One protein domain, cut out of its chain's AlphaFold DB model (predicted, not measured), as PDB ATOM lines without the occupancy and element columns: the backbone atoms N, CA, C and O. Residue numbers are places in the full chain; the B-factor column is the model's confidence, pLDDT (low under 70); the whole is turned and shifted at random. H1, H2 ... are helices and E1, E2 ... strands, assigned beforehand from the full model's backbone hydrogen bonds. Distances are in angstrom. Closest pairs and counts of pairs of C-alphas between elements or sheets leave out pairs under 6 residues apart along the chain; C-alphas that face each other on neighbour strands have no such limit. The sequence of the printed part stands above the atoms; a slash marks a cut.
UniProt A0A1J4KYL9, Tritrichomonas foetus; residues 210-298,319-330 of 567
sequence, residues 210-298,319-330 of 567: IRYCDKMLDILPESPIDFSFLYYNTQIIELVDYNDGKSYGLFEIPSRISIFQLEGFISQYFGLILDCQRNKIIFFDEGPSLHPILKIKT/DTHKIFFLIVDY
ATOM      1  N   ILE A 210      39.453  13.542 114.217       85.00
ATOM      2  CA  ILE A 210      40.722  13.005 113.724       85.00
ATOM      3  C   ILE A 210      41.871  13.675 114.476       85.00
ATOM      4  O   ILE A 210      42.060  14.886 114.393       85.00
ATOM      5  N   ARG A 211      42.685  12.896 115.190       82.81
ATOM      6  CA  ARG A 211      43.798  13.435 115.984       82.81
ATOM      7  C   ARG A 211      45.099  13.477 115.189       82.81
ATOM      8  O   ARG A 211      45.508  12.476 114.601       82.81
ATOM      9  N   TYR A 212      45.804  14.605 115.258       84.44
ATOM     10  CA  TYR A 212      47.138  14.783 114.678       84.44
ATOM     11  C   TYR A 212      48.116  13.703 115.155       84.44
ATOM     12  O   TYR A 212      48.816  13.094 114.347       84.44
ATOM     13  N   CYS A 213      48.140  13.431 116.463       77.06
ATOM     14  CA  CYS A 213      49.071  12.470 117.056       77.06
ATOM     15  C   CYS A 213      48.883  11.049 116.510       77.06
ATOM     16  O   CYS A 213      49.873  10.359 116.273       77.06
ATOM     17  N   ASP A 214      47.644  10.636 116.239       75.50
ATOM     18  CA  ASP A 214      47.347   9.285 115.755       75.50
ATOM     19  C   ASP A 214      47.889   9.061 114.335       75.50
ATOM     20  O   ASP A 214      48.357   7.967 114.001       75.50
ATOM     21  N   LYS A 215      47.850  10.115 113.508       74.25
ATOM     22  CA  LYS A 215      48.226  10.076 112.089       74.25
ATOM     23  C   LYS A 215      49.693  10.407 111.826       74.25
ATOM     24  O   LYS A 215      50.275   9.807 110.931       74.25
ATOM     25  N   MET A 216      50.279  11.337 112.580       76.06
ATOM     26  CA  MET A 216      51.601  11.902 112.267       76.06
ATOM     27  C   MET A 216      52.748  11.314 113.084       76.06
ATOM     28  O   MET A 216      53.904  11.418 112.679       76.06
ATOM     29  N   LEU A 217      52.473  10.734 114.256       69.38
ATOM     30  CA  LEU A 217      53.524  10.208 115.125       69.38
ATOM     31  C   LEU A 217      53.661   8.700 114.928       69.38
ATOM     32  O   LEU A 217      53.005   7.902 115.595       69.38
ATOM     33  N   ASP A 218      54.543   8.296 114.019       70.94
ATOM     34  CA  ASP A 218      55.035   6.911 113.969       70.94
ATOM     35  C   ASP A 218      56.084   6.653 115.053       70.94
ATOM     36  O   ASP A 218      56.209   5.547 115.580       70.94
ATOM     37  N   ILE A 219      56.811   7.706 115.429       74.38
ATOM     38  CA  ILE A 219      57.785   7.704 116.514       74.38
ATOM     39  C   ILE A 219      57.393   8.812 117.487       74.38
ATOM     40  O   ILE A 219      57.226   9.968 117.100       74.38
ATOM     41  N   LEU A 220      57.238   8.452 118.759       80.69
ATOM     42  CA  LEU A 220      56.926   9.409 119.815       80.69
ATOM     43  C   LEU A 220      58.127  10.320 120.120       80.69
ATOM     44  O   LEU A 220      59.272   9.881 119.962       80.69
ATOM     45  N   PRO A 221      57.897  11.559 120.598       84.06
ATOM     46  CA  PRO A 221      58.972  12.474 120.967       84.06
ATOM     47  C   PRO A 221      59.950  11.870 121.973       84.06
ATOM     48  O   PRO A 221      59.580  11.056 122.821       84.06
ATOM     49  N   GLU A 222      61.208  12.304 121.938       85.81
ATOM     50  CA  GLU A 222      62.180  11.824 122.917       85.81
ATOM     51  C   GLU A 222      61.855  12.321 124.325       85.81
ATOM     52  O   GLU A 222      62.037  11.571 125.273       85.81
ATOM     53  N   SER A 223      61.338  13.536 124.485       87.44
ATOM     54  CA  SER A 223      61.030  14.104 125.798       87.44
ATOM     55  C   SER A 223      59.552  13.926 126.173       87.44
ATOM     56  O   SER A 223      58.683  14.202 125.339       87.44
ATOM     57  N   PRO A 224      59.222  13.575 127.434       88.00
ATOM     58  CA  PRO A 224      57.838  13.589 127.912       88.00
ATOM     59  C   PRO A 224      57.217  14.996 127.888       88.00
ATOM     60  O   PRO A 224      56.000  15.122 127.793       88.00
ATOM     61  N   ILE A 225      58.044  16.050 127.938       88.12
ATOM     62  CA  ILE A 225      57.598  17.445 127.808       88.12
ATOM     63  C   ILE A 225      57.035  17.680 126.403       88.12
ATOM     64  O   ILE A 225      55.920  18.174 126.252       88.12
ATOM     65  N   ASP A 226      57.784  17.283 125.373       84.25
ATOM     66  CA  ASP A 226      57.363  17.445 123.980       84.25
ATOM     67  C   ASP A 226      56.132  16.585 123.679       84.25
ATOM     68  O   ASP A 226      55.203  17.042 123.015       84.25
ATOM     69  N   PHE A 227      56.083  15.367 124.230       85.81
ATOM     70  CA  PHE A 227      54.902  14.512 124.151       85.81
ATOM     71  C   PHE A 227      53.663  15.180 124.753       85.81
ATOM     72  O   PHE A 227      52.630  15.256 124.095       85.81
ATOM     73  N   SER A 228      53.767  15.715 125.969       82.75
ATOM     74  CA  SER A 228      52.670  16.430 126.628       82.75
ATOM     75  C   SER A 228      52.183  17.629 125.809       82.75
ATOM     76  O   SER A 228      50.974  17.823 125.663       82.75
ATOM     77  N   PHE A 229      53.099  18.385 125.195       78.44
ATOM     78  CA  PHE A 229      52.731  19.488 124.310       78.44
ATOM     79  C   PHE A 229      52.010  19.044 123.037       78.44
ATOM     80  O   PHE A 229      51.169  19.791 122.544       78.44
ATOM     81  N   LEU A 230      52.333  17.876 122.485       78.06
ATOM     82  CA  LEU A 230      51.649  17.361 121.298       78.06
ATOM     83  C   LEU A 230      50.305  16.709 121.635       78.06
ATOM     84  O   LEU A 230      49.381  16.793 120.833       78.06
ATOM     85  N   TYR A 231      50.205  16.063 122.797       78.44
ATOM     86  CA  TYR A 231      49.090  15.175 123.120       78.44
ATOM     87  C   TYR A 231      48.019  15.806 124.014       78.44
ATOM     88  O   TYR A 231      46.841  15.529 123.829       78.44
ATOM     89  N   TYR A 232      48.404  16.646 124.980       75.12
ATOM     90  CA  TYR A 232      47.459  17.260 125.924       75.12
ATOM     91  C   TYR A 232      47.194  18.737 125.640       75.12
ATOM     92  O   TYR A 232      46.120  19.242 125.951       75.12
ATOM     93  N   ASN A 233      48.161  19.444 125.051       77.31
ATOM     94  CA  ASN A 233      47.968  20.827 124.623       77.31
ATOM     95  C   ASN A 233      47.432  20.864 123.190       77.31
ATOM     96  O   ASN A 233      48.134  21.285 122.266       77.31
ATOM     97  N   THR A 234      46.213  20.371 123.017       79.88
ATOM     98  CA  THR A 234      45.533  20.284 121.728       79.88
ATOM     99  C   THR A 234      44.350  21.240 121.659       79.88
ATOM    100  O   THR A 234      43.814  21.715 122.664       79.88
ATOM    101  N   GLN A 235      43.930  21.522 120.437       81.94
ATOM    102  CA  GLN A 235      42.730  22.269 120.113       81.94
ATOM    103  C   GLN A 235      41.974  21.539 119.008       81.94
ATOM    104  O   GLN A 235      42.577  20.825 118.204       81.94
ATOM    105  N   ILE A 236      40.657  21.723 118.983       85.62
ATOM    106  CA  ILE A 236      39.797  21.166 117.941       85.62
ATOM    107  C   ILE A 236      39.555  22.262 116.912       85.62
ATOM    108  O   ILE A 236      39.136  23.362 117.270       85.62
ATOM    109  N   ILE A 237      39.838  21.947 115.658       88.00
ATOM    110  CA  ILE A 237      39.600  22.807 114.504       88.00
ATOM    111  C   ILE A 237      38.696  22.080 113.511       88.00
ATOM    112  O   ILE A 237      38.666  20.849 113.481       88.00
ATOM    113  N   GLU A 238      38.005  22.827 112.667       89.12
ATOM    114  CA  GLU A 238      37.340  22.302 111.478       89.12
ATOM    115  C   GLU A 238      38.154  22.705 110.247       89.12
ATOM    116  O   GLU A 238      38.497  23.876 110.089       89.12
ATOM    117  N   LEU A 239      38.498  21.743 109.387       88.62
ATOM    118  CA  LEU A 239      39.182  22.041 108.126       88.62
ATOM    119  C   LEU A 239      38.162  22.168 107.001       88.62
ATOM    120  O   LEU A 239      37.369  21.252 106.780       88.62
ATOM    121  N   VAL A 240      38.232  23.275 106.271       85.94
ATOM    122  CA  VAL A 240      37.294  23.609 105.198       85.94
ATOM    123  C   VAL A 240      38.066  23.907 103.912       85.94
ATOM    124  O   VAL A 240      39.068  24.622 103.936       85.94
ATOM    125  N   ASP A 241      37.631  23.352 102.783       82.88
ATOM    126  CA  ASP A 241      38.168  23.744 101.479       82.88
ATOM    127  C   ASP A 241      37.777  25.193 101.179       82.88
ATOM    128  O   ASP A 241      36.608  25.571 101.283       82.88
ATOM    129  N   TYR A 242      38.742  26.012 100.781       81.69
ATOM    130  CA  TYR A 242      38.462  27.396 100.421       81.69
ATOM    131  C   TYR A 242      37.620  27.516  99.139       81.69
ATOM    132  O   TYR A 242      36.866  28.474  99.002       81.69
ATOM    133  N   ASN A 243      37.732  26.577  98.191       76.81
ATOM    134  CA  ASN A 243      37.098  26.718  96.875       76.81
ATOM    135  C   ASN A 243      35.588  26.464  96.896       76.81
ATOM    136  O   ASN A 243      34.834  27.199  96.262       76.81
ATOM    137  N   ASP A 244      35.154  25.400  97.571       78.81
ATOM    138  CA  ASP A 244      33.758  24.946  97.576       78.81
ATOM    139  C   ASP A 244      33.103  25.022  98.967       78.81
ATOM    140  O   ASP A 244      31.915  24.727  99.106       78.81
ATOM    141  N   GLY A 245      33.852  25.439  99.995       80.12
ATOM    142  CA  GLY A 245      33.368  25.525 101.371       80.12
ATOM    143  C   GLY A 245      33.118  24.162 102.018       80.12
ATOM    144  O   GLY A 245      32.461  24.089 103.060       80.12
ATOM    145  N   LYS A 246      33.599  23.064 101.422       84.50
ATOM    146  CA  LYS A 246      33.377  21.717 101.938       84.50
ATOM    147  C   LYS A 246      34.145  21.497 103.236       84.50
ATOM    148  O   LYS A 246      35.370  21.600 103.280       84.50
ATOM    149  N   SER A 247      33.421  21.109 104.283       87.31
ATOM    150  CA  SER A 247      34.014  20.652 105.540       87.31
ATOM    151  C   SER A 247      34.568  19.235 105.407       87.31
ATOM    152  O   SER A 247      33.907  18.327 104.892       87.31
ATOM    153  N   TYR A 248      35.779  19.037 105.918       85.00
ATOM    154  CA  TYR A 248      36.425  17.733 106.039       85.00
ATOM    155  C   TYR A 248      36.324  17.143 107.452       85.00
ATOM    156  O   TYR A 248      36.932  16.107 107.732       85.00
ATOM    157  N   GLY A 249      35.541  17.776 108.330       86.44
ATOM    158  CA  GLY A 249      35.303  17.335 109.699       86.44
ATOM    159  C   GLY A 249      36.220  17.985 110.732       86.44
ATOM    160  O   GLY A 249      36.895  18.984 110.475       86.44
ATOM    161  N   LEU A 250      36.204  17.406 111.935       89.25
ATOM    162  CA  LEU A 250      36.883  17.940 113.110       89.25
ATOM    163  C   LEU A 250      38.252  17.296 113.300       89.25
ATOM    164  O   LEU A 250      38.391  16.071 113.303       89.25
ATOM    165  N   PHE A 251      39.253  18.132 113.537       88.19
ATOM    166  CA  PHE A 251      40.634  17.726 113.730       88.19
ATOM    167  C   PHE A 251      41.150  18.216 115.076       88.19
ATOM    168  O   PHE A 251      41.031  19.389 115.411       88.19
ATOM    169  N   GLU A 252      41.768  17.325 115.842       86.44
ATOM    170  CA  GLU A 252      42.454  17.672 117.084       86.44
ATOM    171  C   GLU A 252      43.953  17.827 116.809       86.44
ATOM    172  O   GLU A 252      44.660  16.847 116.557       86.44
ATOM    173  N   ILE A 253      44.439  19.067 116.841       86.38
ATOM    174  CA  ILE A 253      45.825  19.435 116.522       86.38
ATOM    175  C   ILE A 253      46.524  20.047 117.744       86.38
ATOM    176  O   ILE A 253      45.857  20.649 118.585       86.38
ATOM    177  N   PRO A 254      47.862  19.965 117.866       84.31
ATOM    178  CA  PRO A 254      48.590  20.677 118.910       84.31
ATOM    179  C   PRO A 254      48.359  22.190 118.817       84.31
ATOM    180  O   PRO A 254      48.528  22.784 117.753       84.31
ATOM    181  N   SER A 255      48.098  22.864 119.936       79.19
ATOM    182  CA  SER A 255      47.861  24.320 119.974       79.19
ATOM    183  C   SER A 255      49.096  25.149 119.586       79.19
ATOM    184  O   SER A 255      49.038  26.370 119.445       79.19
ATOM    185  N   ARG A 256      50.259  24.497 119.459       76.31
ATOM    186  CA  ARG A 256      51.519  25.075 118.965       76.31
ATOM    187  C   ARG A 256      51.992  24.422 117.664       76.31
ATOM    188  O   ARG A 256      53.189  24.454 117.382       76.31
ATOM    189  N   ILE A 257      51.087  23.815 116.897       80.56
ATOM    190  CA  ILE A 257      51.425  23.282 115.580       80.56
ATOM    191  C   ILE A 257      51.966  24.416 114.701       80.56
ATOM    192  O   ILE A 257      51.463  25.537 114.724       80.56
ATOM    193  N   SER A 258      53.039  24.152 113.964       81.06
ATOM    194  CA  SER A 258      53.523  25.074 112.935       81.06
ATOM    195  C   SER A 258      52.729  24.900 111.642       81.06
ATOM    196  O   SER A 258      52.219  23.816 111.371       81.06
ATOM    197  N   ILE A 259      52.702  25.933 110.794       80.25
ATOM    198  CA  ILE A 259      52.075  25.837 109.465       80.25
ATOM    199  C   ILE A 259      52.647  24.651 108.685       80.25
ATOM    200  O   ILE A 259      51.886  23.866 108.149       80.25
ATOM    201  N   PHE A 260      53.967  24.443 108.701       81.38
ATOM    202  CA  PHE A 260      54.592  23.309 108.010       81.38
ATOM    203  C   PHE A 260      54.128  21.940 108.532       81.38
ATOM    204  O   PHE A 260      53.950  21.009 107.753       81.38
ATOM    205  N   GLN A 261      53.923  21.803 109.844       83.88
ATOM    206  CA  GLN A 261      53.378  20.570 110.423       83.88
ATOM    207  C   GLN A 261      51.909  20.370 110.040       83.88
ATOM    208  O   GLN A 261      51.502  19.240 109.786       83.88
ATOM    209  N   LEU A 262      51.130  21.454 109.966       84.88
ATOM    210  CA  LEU A 262      49.743  21.412 109.512       84.88
ATOM    211  C   LEU A 262      49.647  21.061 108.015       84.88
ATOM    212  O   LEU A 262      48.843  20.208 107.654       84.88
ATOM    213  N   GLU A 263      50.515  21.630 107.168       84.56
ATOM    214  CA  GLU A 263      50.666  21.264 105.747       84.56
ATOM    215  C   GLU A 263      50.963  19.772 105.600       84.56
ATOM    216  O   GLU A 263      50.277  19.077 104.855       84.56
ATOM    217  N   GLY A 264      51.957  19.268 106.341       82.06
ATOM    218  CA  GLY A 264      52.321  17.852 106.326       82.06
ATOM    219  C   GLY A 264      51.171  16.947 106.766       82.06
ATOM    220  O   GLY A 264      50.920  15.925 106.133       82.06
ATOM    221  N   PHE A 265      50.435  17.350 107.804       84.81
ATOM    222  CA  PHE A 265      49.280  16.606 108.301       84.81
ATOM    223  C   PHE A 265      48.148  16.513 107.284       84.81
ATOM    224  O   PHE A 265      47.643  15.423 107.032       84.81
ATOM    225  N   ILE A 266      47.788  17.632 106.662       82.75
ATOM    226  CA  ILE A 266      46.737  17.697 105.640       82.75
ATOM    227  C   ILE A 266      47.147  16.914 104.397       82.75
ATOM    228  O   ILE A 266      46.369  16.105 103.895       82.75
ATOM    229  N   SER A 267      48.392  17.088 103.954       81.12
ATOM    230  CA  SER A 267      48.980  16.336 102.845       81.12
ATOM    231  C   SER A 267      48.839  14.826 103.051       81.12
ATOM    232  O   SER A 267      48.271  14.120 102.216       81.12
ATOM    233  N   GLN A 268      49.274  14.338 104.218       81.06
ATOM    234  CA  GLN A 268      49.209  12.922 104.563       81.06
ATOM    235  C   GLN A 268      47.767  12.429 104.732       81.06
ATOM    236  O   GLN A 268      47.443  11.333 104.279       81.06
ATOM    237  N   TYR A 269      46.898  13.210 105.379       80.06
ATOM    238  CA  TYR A 269      45.524  12.801 105.668       80.06
ATOM    239  C   TYR A 269      44.669  12.674 104.402       80.06
ATOM    240  O   TYR A 269      43.952  11.688 104.247       80.06
ATOM    241  N   PHE A 270      44.776  13.634 103.482       77.44
ATOM    242  CA  PHE A 270      44.019  13.626 102.228       77.44
ATOM    243  C   PHE A 270      44.710  12.843 101.105       77.44
ATOM    244  O   PHE A 270      44.183  12.782  99.995       77.44
ATOM    245  N   GLY A 271      45.885  12.254 101.365       72.00
ATOM    246  CA  GLY A 271      46.681  11.585 100.335       72.00
ATOM    247  C   GLY A 271      47.083  12.530  99.199       72.00
ATOM    248  O   GLY A 271      47.302  12.090  98.071       72.00
ATOM    249  N   LEU A 272      47.147  13.834  99.481       70.00
ATOM    250  CA  LEU A 272      47.565  14.827  98.510       70.00
ATOM    251  C   LEU A 272      49.062  14.636  98.313       70.00
ATOM    252  O   LEU A 272      49.856  14.906  99.210       70.00
ATOM    253  N   ILE A 273      49.469  14.181  97.131       61.78
ATOM    254  CA  ILE A 273      50.875  14.257  96.740       61.78
ATOM    255  C   ILE A 273      51.153  15.734  96.468       61.78
ATOM    256  O   ILE A 273      51.065  16.209  95.337       61.78
ATOM    257  N   LEU A 274      51.429  16.488  97.532       62.94
ATOM    258  CA  LEU A 274      51.980  17.822  97.397       62.94
ATOM    259  C   LEU A 274      53.378  17.656  96.817       62.94
ATOM    260  O   LEU A 274      54.335  17.350  97.528       62.94
ATOM    261  N   ASP A 275      53.498  17.863  95.510       69.38
ATOM    262  CA  ASP A 275      54.785  18.207  94.936       69.38
ATOM    263  C   ASP A 275      55.147  19.588  95.486       69.38
ATOM    264  O   ASP A 275      54.749  20.612  94.936       69.38
ATOM    265  N   CYS A 276      55.861  19.615  96.612       66.19
ATOM    266  CA  CYS A 276      56.276  20.841  97.291       66.19
ATOM    267  C   CYS A 276      57.142  21.758  96.407       66.19
ATOM    268  O   CYS A 276      57.431  22.882  96.811       66.19
ATOM    269  N   GLN A 277      57.587  21.291  95.231       70.19
ATOM    270  CA  GLN A 277      58.265  22.116  94.231       70.19
ATOM    271  C   GLN A 277      57.280  22.833  93.299       70.19
ATOM    272  O   GLN A 277      57.622  23.873  92.739       70.19
ATOM    273  N   ARG A 278      56.065  22.298  93.131       70.38
ATOM    274  CA  ARG A 278      55.019  22.849  92.257       70.38
ATOM    275  C   ARG A 278      53.915  23.550  93.015       70.38
ATOM    276  O   ARG A 278      53.466  24.585  92.546       70.38
ATOM    277  N   ASN A 279      53.534  23.040  94.184       77.75
ATOM    278  CA  ASN A 279      52.364  23.485  94.932       77.75
ATOM    279  C   ASN A 279      52.714  23.823  96.385       77.75
ATOM    280  O   ASN A 279      53.673  23.306  96.962       77.75
ATOM    281  N   LYS A 280      51.888  24.665  97.004       79.00
ATOM    282  CA  LYS A 280      51.877  24.923  98.449       79.00
ATOM    283  C   LYS A 280      50.445  25.080  98.951       79.00
ATOM    284  O   LYS A 280      49.545  25.376  98.170       79.00
ATOM    285  N   ILE A 281      50.248  24.912 100.256       83.81
ATOM    286  CA  ILE A 281      48.961  25.174 100.903       83.81
ATOM    287  C   ILE A 281      49.007  26.560 101.548       83.81
ATOM    288  O   ILE A 281      49.999  26.951 102.166       83.81
ATOM    289  N   ILE A 282      47.924  27.308 101.396       83.19
ATOM    290  CA  ILE A 282      47.664  28.552 102.112       83.19
ATOM    291  C   ILE A 282      46.512  28.298 103.072       83.19
ATOM    292  O   ILE A 282      45.529  27.673 102.692       83.19
ATOM    293  N   PHE A 283      46.643  28.779 104.305       85.38
ATOM    294  CA  PHE A 283      45.605  28.691 105.327       85.38
ATOM    295  C   PHE A 283      45.015  30.061 105.586       85.38
ATOM    296  O   PHE A 283      45.770  31.028 105.610       85.38
ATOM    297  N   PHE A 284      43.719  30.126 105.851       81.50
ATOM    298  CA  PHE A 284      42.997  31.335 106.216       81.50
ATOM    299  C   PHE A 284      42.230  31.088 107.512       81.50
ATOM    300  O   PHE A 284      41.692  29.996 107.718       81.50
ATOM    301  N   ASP A 285      42.215  32.096 108.377       76.81
ATOM    302  CA  ASP A 285      41.410  32.077 109.599       76.81
ATOM    303  C   ASP A 285      39.961  32.480 109.294       76.81
ATOM    304  O   ASP A 285      39.698  33.136 108.281       76.81
ATOM    305  N   GLU A 286      39.023  32.104 110.156       66.88
ATOM    306  CA  GLU A 286      37.616  32.486 110.015       66.88
ATOM    307  C   GLU A 286      37.449  34.003 110.225       66.88
ATOM    308  O   GLU A 286      37.859  34.564 111.242       66.88
ATOM    309  N   GLY A 287      36.865  34.704 109.250       59.38
ATOM    310  CA  GLY A 287      36.641  36.145 109.359       59.38
ATOM    311  C   GLY A 287      36.202  36.810 108.052       59.38
ATOM    312  O   GLY A 287      36.359  36.231 106.977       59.38
ATOM    313  N   PRO A 288      35.678  38.048 108.118       40.12
ATOM    314  CA  PRO A 288      35.096  38.751 106.969       40.12
ATOM    315  C   PRO A 288      36.104  39.066 105.855       40.12
ATOM    316  O   PRO A 288      35.701  39.342 104.729       40.12
ATOM    317  N   SER A 289      37.402  39.034 106.158       53.38
ATOM    318  CA  SER A 289      38.473  39.361 105.217       53.38
ATOM    319  C   SER A 289      39.398  38.189 104.865       53.38
ATOM    320  O   SER A 289      40.314  38.407 104.079       53.38
ATOM    321  N   LEU A 290      39.151  36.973 105.398       59.94
ATOM    322  CA  LEU A 290      39.905  35.726 105.137       59.94
ATOM    323  C   LEU A 290      41.393  35.993 104.827       59.94
ATOM    324  O   LEU A 290      41.865  35.765 103.712       59.94
ATOM    325  N   HIS A 291      42.130  36.543 105.799       61.88
ATOM    326  CA  HIS A 291      43.561  36.807 105.636       61.88
ATOM    327  C   HIS A 291      44.362  35.508 105.783       61.88
ATOM    328  O   HIS A 291      44.068  34.705 106.678       61.88
ATOM    329  N   PRO A 292      45.401  35.284 104.958       68.25
ATOM    330  CA  PRO A 292      46.254  34.133 105.115       68.25
ATOM    331  C   PRO A 292      46.964  34.171 106.452       68.25
ATOM    332  O   PRO A 292      47.558  35.175 106.849       68.25
ATOM    333  N   ILE A 293      47.014  33.017 107.095       71.50
ATOM    334  CA  ILE A 293      47.849  32.788 108.258       71.50
ATOM    335  C   ILE A 293      49.299  32.785 107.758       71.50
ATOM    336  O   ILE A 293      49.790  31.823 107.163       71.50
ATOM    337  N   LEU A 294      49.985  33.918 107.924       59.94
ATOM    338  CA  LEU A 294      51.314  34.129 107.354       59.94
ATOM    339  C   LEU A 294      52.366  33.206 107.991       59.94
ATOM    340  O   LEU A 294      52.483  33.093 109.215       59.94
ATOM    341  N   LYS A 295      53.224  32.614 107.143       56.81
ATOM    342  CA  LYS A 295      54.449  31.917 107.571       56.81
ATOM    343  C   LYS A 295      55.378  32.917 108.254       56.81
ATOM    344  O   LYS A 295      56.062  33.697 107.594       56.81
ATOM    345  N   ILE A 296      55.440  32.871 109.582       47.94
ATOM    346  CA  ILE A 296      56.407  33.661 110.343       47.94
ATOM    347  C   ILE A 296      57.816  33.173 109.974       47.94
ATOM    348  O   ILE A 296      58.265  32.119 110.422       47.94
ATOM    349  N   LYS A 297      58.539  33.945 109.155       34.38
ATOM    350  CA  LYS A 297      59.971  33.744 108.889       34.38
ATOM    351  C   LYS A 297      60.785  34.211 110.102       34.38
ATOM    352  O   LYS A 297      61.420  35.261 110.062       34.38
ATOM    353  N   THR A 298      60.796  33.462 111.202       36.84
ATOM    354  CA  THR A 298      61.737  33.738 112.298       36.84
ATOM    355  C   THR A 298      63.125  33.215 111.932       36.84
ATOM    356  O   THR A 298      63.437  32.043 112.106       36.84
ATOM    357  N   ASP A 319      33.160  27.178 120.363       55.16
ATOM    358  CA  ASP A 319      33.348  27.579 118.975       55.16
ATOM    359  C   ASP A 319      34.518  26.810 118.368       55.16
ATOM    360  O   ASP A 319      35.708  27.075 118.587       55.16
ATOM    361  N   THR A 320      34.146  25.774 117.626       63.69
ATOM    362  CA  THR A 320      35.055  25.036 116.759       63.69
ATOM    363  C   THR A 320      35.658  26.032 115.775       63.69
ATOM    364  O   THR A 320      34.938  26.589 114.954       63.69
ATOM    365  N   HIS A 321      36.966  26.271 115.864       81.06
ATOM    366  CA  HIS A 321      37.629  27.227 114.981       81.06
ATOM    367  C   HIS A 321      37.729  26.642 113.575       81.06
ATOM    368  O   HIS A 321      38.336  25.580 113.394       81.06
ATOM    369  N   LYS A 322      37.168  27.332 112.580       85.25
ATOM    370  CA  LYS A 322      37.296  26.924 111.181       85.25
ATOM    371  C   LYS A 322      38.593  27.445 110.594       85.25
ATOM    372  O   LYS A 322      38.919  28.621 110.706       85.25
ATOM    373  N   ILE A 323      39.316  26.561 109.924       86.62
ATOM    374  CA  ILE A 323      40.473  26.918 109.114       86.62
ATOM    375  C   ILE A 323      40.155  26.554 107.679       86.62
ATOM    376  O   ILE A 323      39.948  25.382 107.349       86.62
ATOM    377  N   PHE A 324      40.189  27.561 106.819       85.50
ATOM    378  CA  PHE A 324      40.079  27.350 105.388       85.50
ATOM    379  C   PHE A 324      41.463  27.087 104.816       85.50
ATOM    380  O   PHE A 324      42.439  27.723 105.223       85.50
ATOM    381  N   PHE A 325      41.573  26.170 103.863       87.88
ATOM    382  CA  PHE A 325      42.828  25.941 103.159       87.88
ATOM    383  C   PHE A 325      42.637  25.943 101.646       87.88
ATOM    384  O   PHE A 325      41.605  25.525 101.129       87.88
ATOM    385  N   LEU A 326      43.660  26.414 100.937       84.69
ATOM    386  CA  LEU A 326      43.704  26.472  99.483       84.69
ATOM    387  C   LEU A 326      45.046  25.938  98.986       84.69
ATOM    388  O   LEU A 326      46.104  26.373  99.444       84.69
ATOM    389  N   ILE A 327      45.007  25.013  98.030       83.56
ATOM    390  CA  ILE A 327      46.200  24.534  97.328       83.56
ATOM    391  C   ILE A 327      46.442  25.460  96.139       83.56
ATOM    392  O   ILE A 327      45.551  25.668  95.320       83.56
ATOM    393  N   VAL A 328      47.646  26.011  96.044       77.69
ATOM    394  CA  VAL A 328      48.047  26.939  94.981       77.69
ATOM    395  C   VAL A 328      49.412  26.560  94.426       77.69
ATOM    396  O   VAL A 328      50.175  25.842  95.079       77.69
ATOM    397  N   ASP A 329      49.764  27.118  93.271       73.94
ATOM    398  CA  ASP A 329      51.120  27.022  92.738       73.94
ATOM    399  C   ASP A 329      52.149  27.593  93.730       73.94
ATOM    400  O   ASP A 329      51.914  28.567  94.451       73.94
ATOM    401  N   TYR A 330      53.353  27.028  93.739       73.12
ATOM    402  CA  TYR A 330      54.432  27.395  94.654       73.12
ATOM    403  C   TYR A 330      54.778  28.891  94.565       73.12
ATOM    404  O   TYR A 330      55.023  29.554  95.581       73.12
TER     405      TYR A 330
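Overview. This is residues 210 to 298 and 319 to 330 of the 567 residues of a protein of Tritrichomonas foetus (UniProt A0A1J4KYL9). A strongly twisted, curled sheet of four strands has the helix H3 on one face, near both edge strands E2 and E3, while the short helices H1 and H2 sit at the E2 end of the sheet, H2 making one end of the longest axis. A stretch with no named element, residues 286 to 298, follows E3 and runs to the cut. The printed part has 101 residues with three named helices and four named strands, in the order H1, H2, E1, E2, H3, E3, E4; the mixed sheet has the order E2, E1, E4, E3, with E1 and E4 parallel and the other neighbours antiparallel. The class is mixed, helices and strands, and the whole is compact, with a radius of gyration of the C-alphas of 13.9 A and spans of 39 by 35 by 29 A.

Along the chain. E1 is residues 234 to 241, 21.8 A long, and E2 is residues 247 to 254, 19.8 A long. E3 is residues 279 to 285, 20.2 A long; E4, residues 321 to 329, is 26.0 A long and ends at C-alpha 329 (51.120, 27.022, 92.738). H3 is residues 259 to 269, 15.1 A long, beginning at C-alpha 259 (52.075, 25.837, 109.465). H2 is residues 224 to 231, 10.1 A long, and H1 is residues 212 to 216, beginning at C-alpha 212 (47.138, 14.783, 114.678).

Arrangement. From edge to edge of the sheet the strands' lines turn by 86 degrees, and E2 bends by 56 degrees at residue 250. E1 and E2 form a hairpin at 150 degrees, with N 237 and O 251 2.8 A apart, within hydrogen-bond range. E1 and E4 are parallel at 50 degrees, with N 238 and O 321 at 2.9 A. E4 and E3 are antiparallel at 154 degrees, with N 282 and O 326 at 2.8 A. The sheet and H3 make two layers, a helix on one face of a sheet; H3 has a height over the sheet of 5.0 A and lies over none of the strands. E2, H3 and E3 form a split strand-helix-strand unit, two strands running the same way with E1 and E4 between them, and its crossover is right-handed. The closest C-alphas of H3 and E3, those of Glu 263 and Ile 281, are 6.5 A apart. H1 touches H3, the closest C-alphas being those of Met 216 and Phe 265, 6.6 A. H1 and H2 only graze the sheet, and H2 and H3 are apart. In H1, H2 and H3 every O i to N i+4 pair is within hydrogen-bond range.

Size, cuts and confidence. The two C-alphas farthest apart, those of Glu 222 and Pro 288, are 41.4 A apart. Residues 299 to 318 are not printed, and C-alphas 298 and 319 are 29.8 A apart across the cut, in the link from E3 to E4. Of the links printed whole, none is long. The mean pLDDT of the printed part is 76.9, and 19 residues are under 70, among them residues 286 to 292 and 294 to 298.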